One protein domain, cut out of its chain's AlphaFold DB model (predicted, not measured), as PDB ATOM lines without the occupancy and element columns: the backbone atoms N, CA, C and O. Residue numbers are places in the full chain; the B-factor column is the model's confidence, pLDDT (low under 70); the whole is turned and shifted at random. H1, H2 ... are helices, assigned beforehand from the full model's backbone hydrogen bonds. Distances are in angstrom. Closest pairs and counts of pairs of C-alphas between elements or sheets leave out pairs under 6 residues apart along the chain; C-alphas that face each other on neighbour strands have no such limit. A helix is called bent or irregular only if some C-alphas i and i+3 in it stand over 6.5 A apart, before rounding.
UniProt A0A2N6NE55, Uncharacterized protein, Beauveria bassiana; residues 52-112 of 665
ATOM      1  N   LYS A  52      16.971 128.502  35.842       76.31
ATOM      2  CA  LYS A  52      16.866 127.874  37.163       76.31
ATOM      3  C   LYS A  52      17.534 126.499  37.195       76.31
ATOM      4  O   LYS A  52      18.175 126.159  38.191       76.31
ATOM      5  N   CYS A  53      17.431 125.724  36.116       81.25
ATOM      6  CA  CYS A  53      18.192 124.491  35.965       81.25
ATOM      7  C   CYS A  53      19.694 124.770  35.856       81.25
ATOM      8  O   CYS A  53      20.457 124.137  36.575       81.25
ATOM      9  N   MET A  54      20.132 125.756  35.066       74.56
ATOM     10  CA  MET A  54      21.560 126.103  34.966       74.56
ATOM     11  C   MET A  54      22.158 126.528  36.312       74.56
ATOM     12  O   MET A  54      23.219 126.042  36.701       74.56
ATOM     13  N   GLU A  55      21.457 127.377  37.066       76.94
ATOM     14  CA  GLU A  55      21.868 127.771  38.417       76.94
ATOM     15  C   GLU A  55      21.929 126.564  39.363       76.94
ATOM     16  O   GLU A  55      22.896 126.400  40.104       76.94
ATOM     17  N   THR A  56      20.936 125.675  39.310       79.88
ATOM     18  CA  THR A  56      20.903 124.458  40.139       79.88
ATOM     19  C   THR A  56      22.023 123.484  39.760       79.88
ATOM     20  O   THR A  56      22.648 122.892  40.639       79.88
ATOM     21  N   TYR A  57      22.332 123.377  38.469       77.56
ATOM     22  CA  TYR A  57      23.380 122.527  37.913       77.56
ATOM     23  C   TYR A  57      24.780 123.001  38.325       77.56
ATOM     24  O   TYR A  57      25.603 122.204  38.774       77.56
ATOM     25  N   HIS A  58      25.045 124.311  38.280       77.69
ATOM     26  CA  HIS A  58      26.319 124.877  38.744       77.69
ATOM     27  C   HIS A  58      26.574 124.628  40.235       77.69
ATOM     28  O   HIS A  58      27.718 124.423  40.646       77.69
ATOM     29  N   ARG A  59      25.508 124.569  41.037       82.81
ATOM     30  CA  ARG A  59      25.591 124.336  42.482       82.81
ATOM     31  C   ARG A  59      25.842 122.879  42.866       82.81
ATOM     32  O   ARG A  59      26.133 122.594  44.025       82.81
ATOM     33  N   MET A  60      25.792 121.945  41.913       79.88
ATOM     34  CA  MET A  60      25.995 120.516  42.184       79.88
ATOM     35  C   MET A  60      27.390 120.171  42.732       79.88
ATOM     36  O   MET A  60      27.581 119.098  43.307       79.88
ATOM     37  N   LEU A  61      28.356 121.073  42.558       77.88
ATOM     38  CA  LEU A  61      29.761 120.898  42.934       77.88
ATOM     39  C   LEU A  61      30.189 121.764  44.123       77.88
ATOM     40  O   LEU A  61      31.368 121.773  44.490       77.88
ATOM     41  N   GLU A  62      29.249 122.504  44.707       82.38
ATOM     42  CA  GLU A  62      29.489 123.315  45.895       82.38
ATOM     43  C   GLU A  62      29.690 122.438  47.137       82.38
ATOM     44  O   GLU A  62      29.347 121.258  47.163       82.38
ATOM     45  N   ALA A  63      30.225 123.031  48.207       75.38
ATOM     46  CA  ALA A  63      30.415 122.346  49.489       75.38
ATOM     47  C   ALA A  63      29.091 121.935  50.169       75.38
ATOM     48  O   ALA A  63      29.092 121.149  51.114       75.38
ATOM     49  N   SER A  64      27.958 122.481  49.721       84.12
ATOM     50  CA  SER A  64      26.609 122.114  50.166       84.12
ATOM     51  C   SER A  64      25.688 122.017  48.947       84.12
ATOM     52  O   SER A  64      24.938 122.957  48.668       84.12
ATOM     53  N   PRO A  65      25.797 120.920  48.176       86.94
ATOM     54  CA  PRO A  65      25.078 120.772  46.923       86.94
ATOM     55  C   PRO A  65      23.572 120.552  47.164       86.94
ATOM     56  O   PRO A  65      23.182 120.043  48.222       86.94
ATOM     57  N   PRO A  66      22.705 120.920  46.203       86.44
ATOM     58  CA  PRO A  66      21.300 120.517  46.230       86.44
ATOM     59  C   PRO A  66      21.172 118.986  46.253       86.44
ATOM     60  O   PRO A  66      22.057 118.273  45.786       86.44
ATOM     61  N   SER A  67      20.071 118.456  46.794       88.50
ATOM     62  CA  SER A  67      19.854 117.004  46.784       88.50
ATOM     63  C   SER A  67      19.638 116.504  45.351       88.50
ATOM     64  O   SER A  67      19.131 117.235  44.500       88.50
ATOM     65  N   GLY A  68      19.978 115.239  45.077       84.06
ATOM     66  CA  GLY A  68      19.749 114.644  43.754       84.06
ATOM     67  C   GLY A  68      18.277 114.669  43.332       84.06
ATOM     68  O   GLY A  68      17.982 114.807  42.155       84.06
ATOM     69  N   GLU A  69      17.355 114.622  44.294       84.38
ATOM     70  CA  GLU A  69      15.919 114.784  44.054       84.38
ATOM     71  C   GLU A  69      15.576 116.205  43.596       84.38
ATOM     72  O   GLU A  69      14.891 116.361  42.592       84.38
ATOM     73  N   THR A  70      16.126 117.234  44.248       85.56
ATOM     74  CA  THR A  70      15.945 118.630  43.825       85.56
ATOM     75  C   THR A  70      16.536 118.881  42.442       85.56
ATOM     76  O   THR A  70      15.926 119.568  41.629       85.56
ATOM     77  N   VAL A  71      17.711 118.325  42.143       85.25
ATOM     78  CA  VAL A  71      18.301 118.466  40.805       85.25
ATOM     79  C   VAL A  71      17.458 117.730  39.765       85.25
ATOM     80  O   VAL A  71      17.198 118.290  38.707       85.25
ATOM     81  N   ASN A  72      16.984 116.519  40.060       86.88
ATOM     82  CA  ASN A  72      16.118 115.749  39.167       86.88
ATOM     83  C   ASN A  72      14.781 116.465  38.903       86.88
ATOM     84  O   ASN A  72      14.353 116.567  37.758       86.88
ATOM     85  N   GLU A  73      14.158 117.029  39.938       85.88
ATOM     86  CA  GLU A  73      12.920 117.809  39.835       85.88
ATOM     87  C   GLU A  73      13.124 119.096  39.019       85.88
ATOM     88  O   GLU A  73      12.302 119.450  38.172       85.88
ATOM     89  N   VAL A  74      14.239 119.799  39.239       83.69
ATOM     90  CA  VAL A  74      14.509 121.080  38.577       83.69
ATOM     91  C   VAL A  74      15.094 120.901  37.176       83.69
ATOM     92  O   VAL A  74      14.837 121.734  36.323       83.69
ATOM     93  N   CYS A  75      15.855 119.861  36.874       82.12
ATOM     94  CA  CYS A  75      16.537 119.732  35.580       82.12
ATOM     95  C   CYS A  75      16.028 118.586  34.702       82.12
ATOM     96  O   CYS A  75      16.387 118.527  33.524       82.12
ATOM     97  N   GLY A  76      15.186 117.706  35.242       87.38
ATOM     98  CA  GLY A  76      14.778 116.468  34.589       87.38
ATOM     99  C   GLY A  76      15.837 115.369  34.690       87.38
ATOM    100  O   GLY A  76      17.041 115.629  34.816       87.38
ATOM    101  N   THR A  77      15.380 114.119  34.601       87.06
ATOM    102  CA  THR A  77      16.215 112.923  34.819       87.06
ATOM    103  C   THR A  77      17.318 112.780  33.783       87.06
ATOM    104  O   THR A  77      18.442 112.403  34.110       87.06
ATOM    105  N   GLU A  78      17.042 113.153  32.534       85.25
ATOM    106  CA  GLU A  78      18.020 113.038  31.457       85.25
ATOM    107  C   GLU A  78      19.206 113.999  31.626       85.25
ATOM    108  O   GLU A  78      20.362 113.583  31.523       85.25
ATOM    109  N   THR A  79      18.933 115.272  31.920       83.31
ATOM    110  CA  THR A  79      19.963 116.301  32.134       83.31
ATOM    111  C   THR A  79      20.787 116.001  33.382       83.31
ATOM    112  O   THR A  79      22.012 116.130  33.362       83.31
ATOM    113  N   PHE A  80      20.127 115.560  34.457       87.44
ATOM    114  CA  PHE A  80      20.791 115.192  35.702       87.44
ATOM    115  C   PHE A  80      21.743 114.005  35.510       87.44
ATOM    116  O   PHE A  80      22.920 114.103  35.858       87.44
ATOM    117  N   CYS A  81      21.284 112.910  34.894       87.75
ATOM    118  CA  CYS A  81      22.114 111.717  34.738       87.75
ATOM    119  C   CYS A  81      23.245 111.881  33.714       87.75
ATOM    120  O   CYS A  81      24.316 111.307  33.903       87.75
ATOM    121  N   LYS A  82      23.088 112.717  32.679       84.56
ATOM    122  CA  LYS A  82      24.170 113.012  31.718       84.56
ATOM    123  C   LYS A  82      25.331 113.823  32.302       84.56
ATOM    124  O   LYS A  82      26.402 113.864  31.699       84.56
ATOM    125  N   ALA A  83      25.166 114.431  33.479       80.62
ATOM    126  CA  ALA A  83      26.247 115.146  34.166       80.62
ATOM    127  C   ALA A  83      27.447 114.246  34.519       80.62
ATOM    128  O   ALA A  83      28.552 114.745  34.736       80.62
ATOM    129  N   PHE A  84      27.238 112.927  34.552       78.19
ATOM    130  CA  PHE A  84      28.232 111.935  34.949       78.19
ATOM    131  C   PHE A  84      29.091 111.405  33.778       78.19
ATOM    132  O   PHE A  84      29.906 110.516  34.011       78.19
ATOM    133  N   ASP A  85      28.959 111.959  32.558       71.25
ATOM    134  CA  ASP A  85      29.719 111.547  31.350       71.25
ATOM    135  C   ASP A  85      30.616 112.644  30.738       71.25
ATOM    136  O   ASP A  85      31.096 112.511  29.612       71.25
ATOM    137  N   LEU A  86      30.818 113.779  31.418       64.12
ATOM    138  CA  LEU A  86      31.524 114.914  30.809       64.12
ATOM    139  C   LEU A  86      33.026 114.598  30.574       64.12
ATOM    140  O   LEU A  86      33.770 114.409  31.544       64.12
ATOM    141  N   PRO A  87      33.515 114.596  29.312       47.53
ATOM    142  CA  PRO A  87      34.704 113.836  28.907       47.53
ATOM    143  C   PRO A  87      36.066 114.478  29.215       47.53
ATOM    144  O   PRO A  87      37.059 114.066  28.626       47.53
ATOM    145  N   ASN A  88      36.175 115.471  30.108       49.12
ATOM    146  CA  ASN A  88      37.473 116.137  30.292       49.12
ATOM    147  C   ASN A  88      37.916 116.464  31.723       49.12
ATOM    148  O   ASN A  88      39.053 116.889  31.903       49.12
ATOM    149  N   TRP A  89      37.102 116.271  32.763       52.94
ATOM    150  CA  TRP A  89      37.447 116.742  34.117       52.94
ATOM    151  C   TRP A  89      37.323 115.622  35.172       52.94
ATOM    152  O   TRP A  89      36.362 115.561  35.941       52.94
ATOM    153  N   SER A  90      38.332 114.748  35.255       56.91
ATOM    154  CA  SER A  90      38.372 113.590  36.176       56.91
ATOM    155  C   SER A  90      38.206 113.957  37.662       56.91
ATOM    156  O   SER A  90      37.587 113.215  38.425       56.91
ATOM    157  N   GLY A  91      38.688 115.133  38.082       60.91
ATOM    158  CA  GLY A  91      38.517 115.632  39.453       60.91
ATOM    159  C   GLY A  91      37.085 116.071  39.798       60.91
ATOM    160  O   GLY A  91      36.702 116.037  40.967       60.91
ATOM    161  N   MET A  92      36.288 116.458  38.798       64.38
ATOM    162  CA  MET A  92      34.910 116.929  38.975       64.38
ATOM    163  C   MET A  92      33.925 115.757  39.050       64.38
ATOM    164  O   MET A  92      33.052 115.748  39.915       64.38
ATOM    165  N   LEU A  93      34.137 114.724  38.227       66.62
ATOM    166  CA  LEU A  93      33.365 113.475  38.267       66.62
ATOM    167  C   LEU A  93      33.482 112.770  39.624       66.62
ATOM    168  O   LEU A  93      32.483 112.283  40.146       66.62
ATOM    169  N   ARG A  94      34.672 112.791  40.248       73.69
ATOM    170  CA  ARG A  94      34.867 112.222  41.591       73.69
ATOM    171  C   ARG A  94      33.997 112.918  42.644       73.69
ATOM    172  O   ARG A  94      33.355 112.239  43.434       73.69
ATOM    173  N   LYS A  95      33.917 114.253  42.613       76.38
ATOM    174  CA  LYS A  95      33.052 115.029  43.520       76.38
ATOM    175  C   LYS A  95      31.561 114.799  43.258       76.38
ATOM    176  O   LYS A  95      30.790 114.722  44.202       76.38
ATOM    177  N   LEU A  96      31.150 114.674  41.995       80.06
ATOM    178  CA  LEU A  96      29.768 114.331  41.630       80.06
ATOM    179  C   LEU A  96      29.374 112.944  42.151       80.06
ATOM    180  O   LEU A  96      28.313 112.797  42.758       80.06
ATOM    181  N   ALA A  97      30.244 111.949  41.976       81.19
ATOM    182  CA  ALA A  97      30.034 110.606  42.507       81.19
ATOM    183  C   ALA A  97      29.992 110.597  44.047       81.19
ATOM    184  O   ALA A  97      29.125 109.946  44.623       81.19
ATOM    185  N   GLU A  98      30.862 111.363  44.718       82.00
ATOM    186  CA  GLU A  98      30.846 111.540  46.180       82.00
ATOM    187  C   GLU A  98      29.557 112.224  46.678       82.00
ATOM    188  O   GLU A  98      29.005 111.818  47.699       82.00
ATOM    189  N   ASN A  99      29.055 113.231  45.954       84.31
ATOM    190  CA  ASN A  99      27.886 114.021  46.356       84.31
ATOM    191  C   ASN A  99      26.545 113.308  46.111       84.31
ATOM    192  O   ASN A  99      25.607 113.496  46.884       84.31
ATOM    193  N   TYR A 100      26.435 112.520  45.036       84.88
ATOM    194  CA  TYR A 100      25.156 111.955  44.579       84.88
ATOM    195  C   TYR A 100      25.128 110.424  44.500       84.88
ATOM    196  O   TYR A 100      24.062 109.857  44.280       84.88
ATOM    197  N   GLY A 101      26.262 109.749  44.700       84.19
ATOM    198  CA  GLY A 101      26.333 108.290  44.827       84.19
ATOM    199  C   GLY A 101      26.290 107.500  43.516       84.19
ATOM    200  O   GLY A 101      26.217 106.274  43.563       84.19
ATOM    201  N   PHE A 102      26.353 108.156  42.352       86.75
ATOM    202  CA  PHE A 102      26.358 107.481  41.049       86.75
ATOM    203  C   PHE A 102      27.768 107.408  40.462       86.75
ATOM    204  O   PHE A 102      28.463 108.417  40.354       86.75
ATOM    205  N   ALA A 103      28.186 106.207  40.057       77.88
ATOM    206  CA  ALA A 103      29.518 105.977  39.496       77.88
ATOM    207  C   ALA A 103      29.667 106.492  38.053       77.88
ATOM    208  O   ALA A 103      30.771 106.818  37.628       77.88
ATOM    209  N   ASN A 104      28.571 106.522  37.294       80.12
ATOM    210  CA  ASN A 104      28.513 106.961  35.903       80.12
ATOM    211  C   ASN A 104      27.055 107.229  35.489       80.12
ATOM    212  O   ASN A 104      26.113 106.951  36.239       80.12
ATOM    213  N   THR A 105      26.878 107.737  34.271       84.25
ATOM    214  CA  THR A 105      25.576 108.049  33.664       84.25
ATOM    215  C   THR A 105      24.613 106.866  33.667       84.25
ATOM    216  O   THR A 105      23.441 107.028  34.005       84.25
ATOM    217  N   GLN A 106      25.099 105.664  33.349       82.88
ATOM    218  CA  GLN A 106      24.258 104.471  33.292       82.88
ATOM    219  C   GLN A 106      23.747 104.075  34.681       82.88
ATOM    220  O   GLN A 106      22.555 103.836  34.845       82.88
ATOM    221  N   ALA A 107      24.608 104.112  35.702       85.44
ATOM    222  CA  ALA A 107      24.221 103.842  37.085       85.44
ATOM    223  C   ALA A 107      23.160 104.834  37.598       85.44
ATOM    224  O   ALA A 107      22.283 104.453  38.371       85.44
ATOM    225  N   CYS A 108      23.209 106.094  37.149       88.81
ATOM    226  CA  CYS A 108      22.171 107.080  37.450       88.81
ATOM    227  C   CYS A 108      20.836 106.738  36.773       88.81
ATOM    228  O   CYS A 108      19.795 106.776  37.430       88.81
ATOM    229  N   PHE A 109      20.844 106.358  35.492       88.19
ATOM    230  CA  PHE A 109      19.622 105.967  34.783       88.19
ATOM    231  C   PHE A 109      18.995 104.686  35.337       88.19
ATOM    232  O   PHE A 109      17.776 104.615  35.479       88.19
ATOM    233  N   ASP A 110      19.807 103.699  35.711       86.38
ATOM    234  CA  ASP A 110      19.318 102.429  36.253       86.38
ATOM    235  C   ASP A 110      18.585 102.611  37.592       86.38
ATOM    236  O   ASP A 110      17.637 101.872  37.885       86.38
ATOM    237  N   ALA A 111      18.976 103.635  38.361       87.06
ATOM    238  CA  ALA A 111      18.353 104.036  39.620       87.06
ATOM    239  C   ALA A 111      17.034 104.819  39.452       87.06
ATOM    240  O   ALA A 111      16.356 105.079  40.451       87.06
ATOM    241  N   HIS A 112      16.652 105.182  38.223       87.75
ATOM    242  CA  HIS A 112      15.381 105.838  37.909       87.75
ATOM    243  C   HIS A 112      14.413 104.889  37.179       87.75
ATOM    244  O   HIS A 112      14.791 103.853  36.614       87.75
TER     245      HIS A 112
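AT A GLANCE: This is residues 52 to 112 of the 665 residues of an uncharacterized protein of Beauveria bassiana (UniProt A0A2N6NE55). A small, rounded cluster of five short helices, mostly crossed: H1 and H2 form a hairpin on one side, H3 and H4 stand across the middle from them, and H5 packs on the side of H3 away from H1. H3 is the helix nearest the middle, and H4 reaches from H3 to the end of H1. The printed part has 61 residues with five named helices, H1 to H5 in that order, and no named strand, and its class is all helix. It is compact, with a radius of gyration of the C-alphas of 10.4 A, and the C-alphas span 25 by 25 by 17 A.

IN THESE COORDINATES: H1, residues 52 to 61, begins at C-alpha 52 at (16.866, 127.874, 37.163) and is 15.8 A long from first to last C-alpha. It is irregular, but only just: C-alphas 58 and 61 are 6.7 A apart. H2, residues 68 to 75, measures 10.1 A. H3, residues 77 to 85, measures 14.0 A; it is neither bent nor irregular, but only just, with C-alphas 81 and 84 6.1 A apart. H4, residues 90 to 100, is the longest helix by residues, with 11, and runs 15.7 A to C-alpha 100 at (25.156, 111.955, 44.579). H5, residues 105 to 110, measures 8.8 A and ends at C-alpha 110 at (19.318, 102.429, 36.253).

HOW THE PARTS SIT: H1 and H2 touch and form a helical hairpin, running opposite ways at a shallow tilt of 33 degrees, only just short of steep; their closest C-alphas, of Cys 53 and Cys 75, are 5.1 A apart. H1 also touches H4, about perpendicular at 76 degrees, closest at the C-alphas of Leu 61 and Leu 96, 6.7 A. H1 and H3 are near each other. H2 and H3 are close but not clearly touching, with the C-alphas of Asn 72 and Phe 80 closest at 5.8 A. H3 and H4 form a helical hairpin and only just touch, with 3 pairs of C-alphas within 8 A; the closest, of Phe 84 and Leu 93, are 6.3 A apart. H3 and H5 touch at a steep tilt of 41 degrees, opposite ways, with the C-alphas of Phe 84 and Thr 105 closest at 4.9 A. H5 is apart from H1, H2 and H4. Every O i to N i+4 pair is within hydrogen-bond range in H2 and H5, against 4 of 6 in H1, 6 of 7 in H4 and 2 of 5 in H3, where 3 of 6 O i to N i+3 pairs are within range.

THE WHOLE: The two C-alphas farthest apart, of Glu 73 and Asn 88, are 26.4 A apart, and the first and last printed C-alphas 22.1 A. The printed part has no cut. The link from H1 to H2 is short, and those from H2 to H3, H3 to H4 and H4 to H5 are tight. The mean pLDDT of the printed part is 79.4, and residues 86 to 93, of which 90 to 93 belong to H4, are under 70.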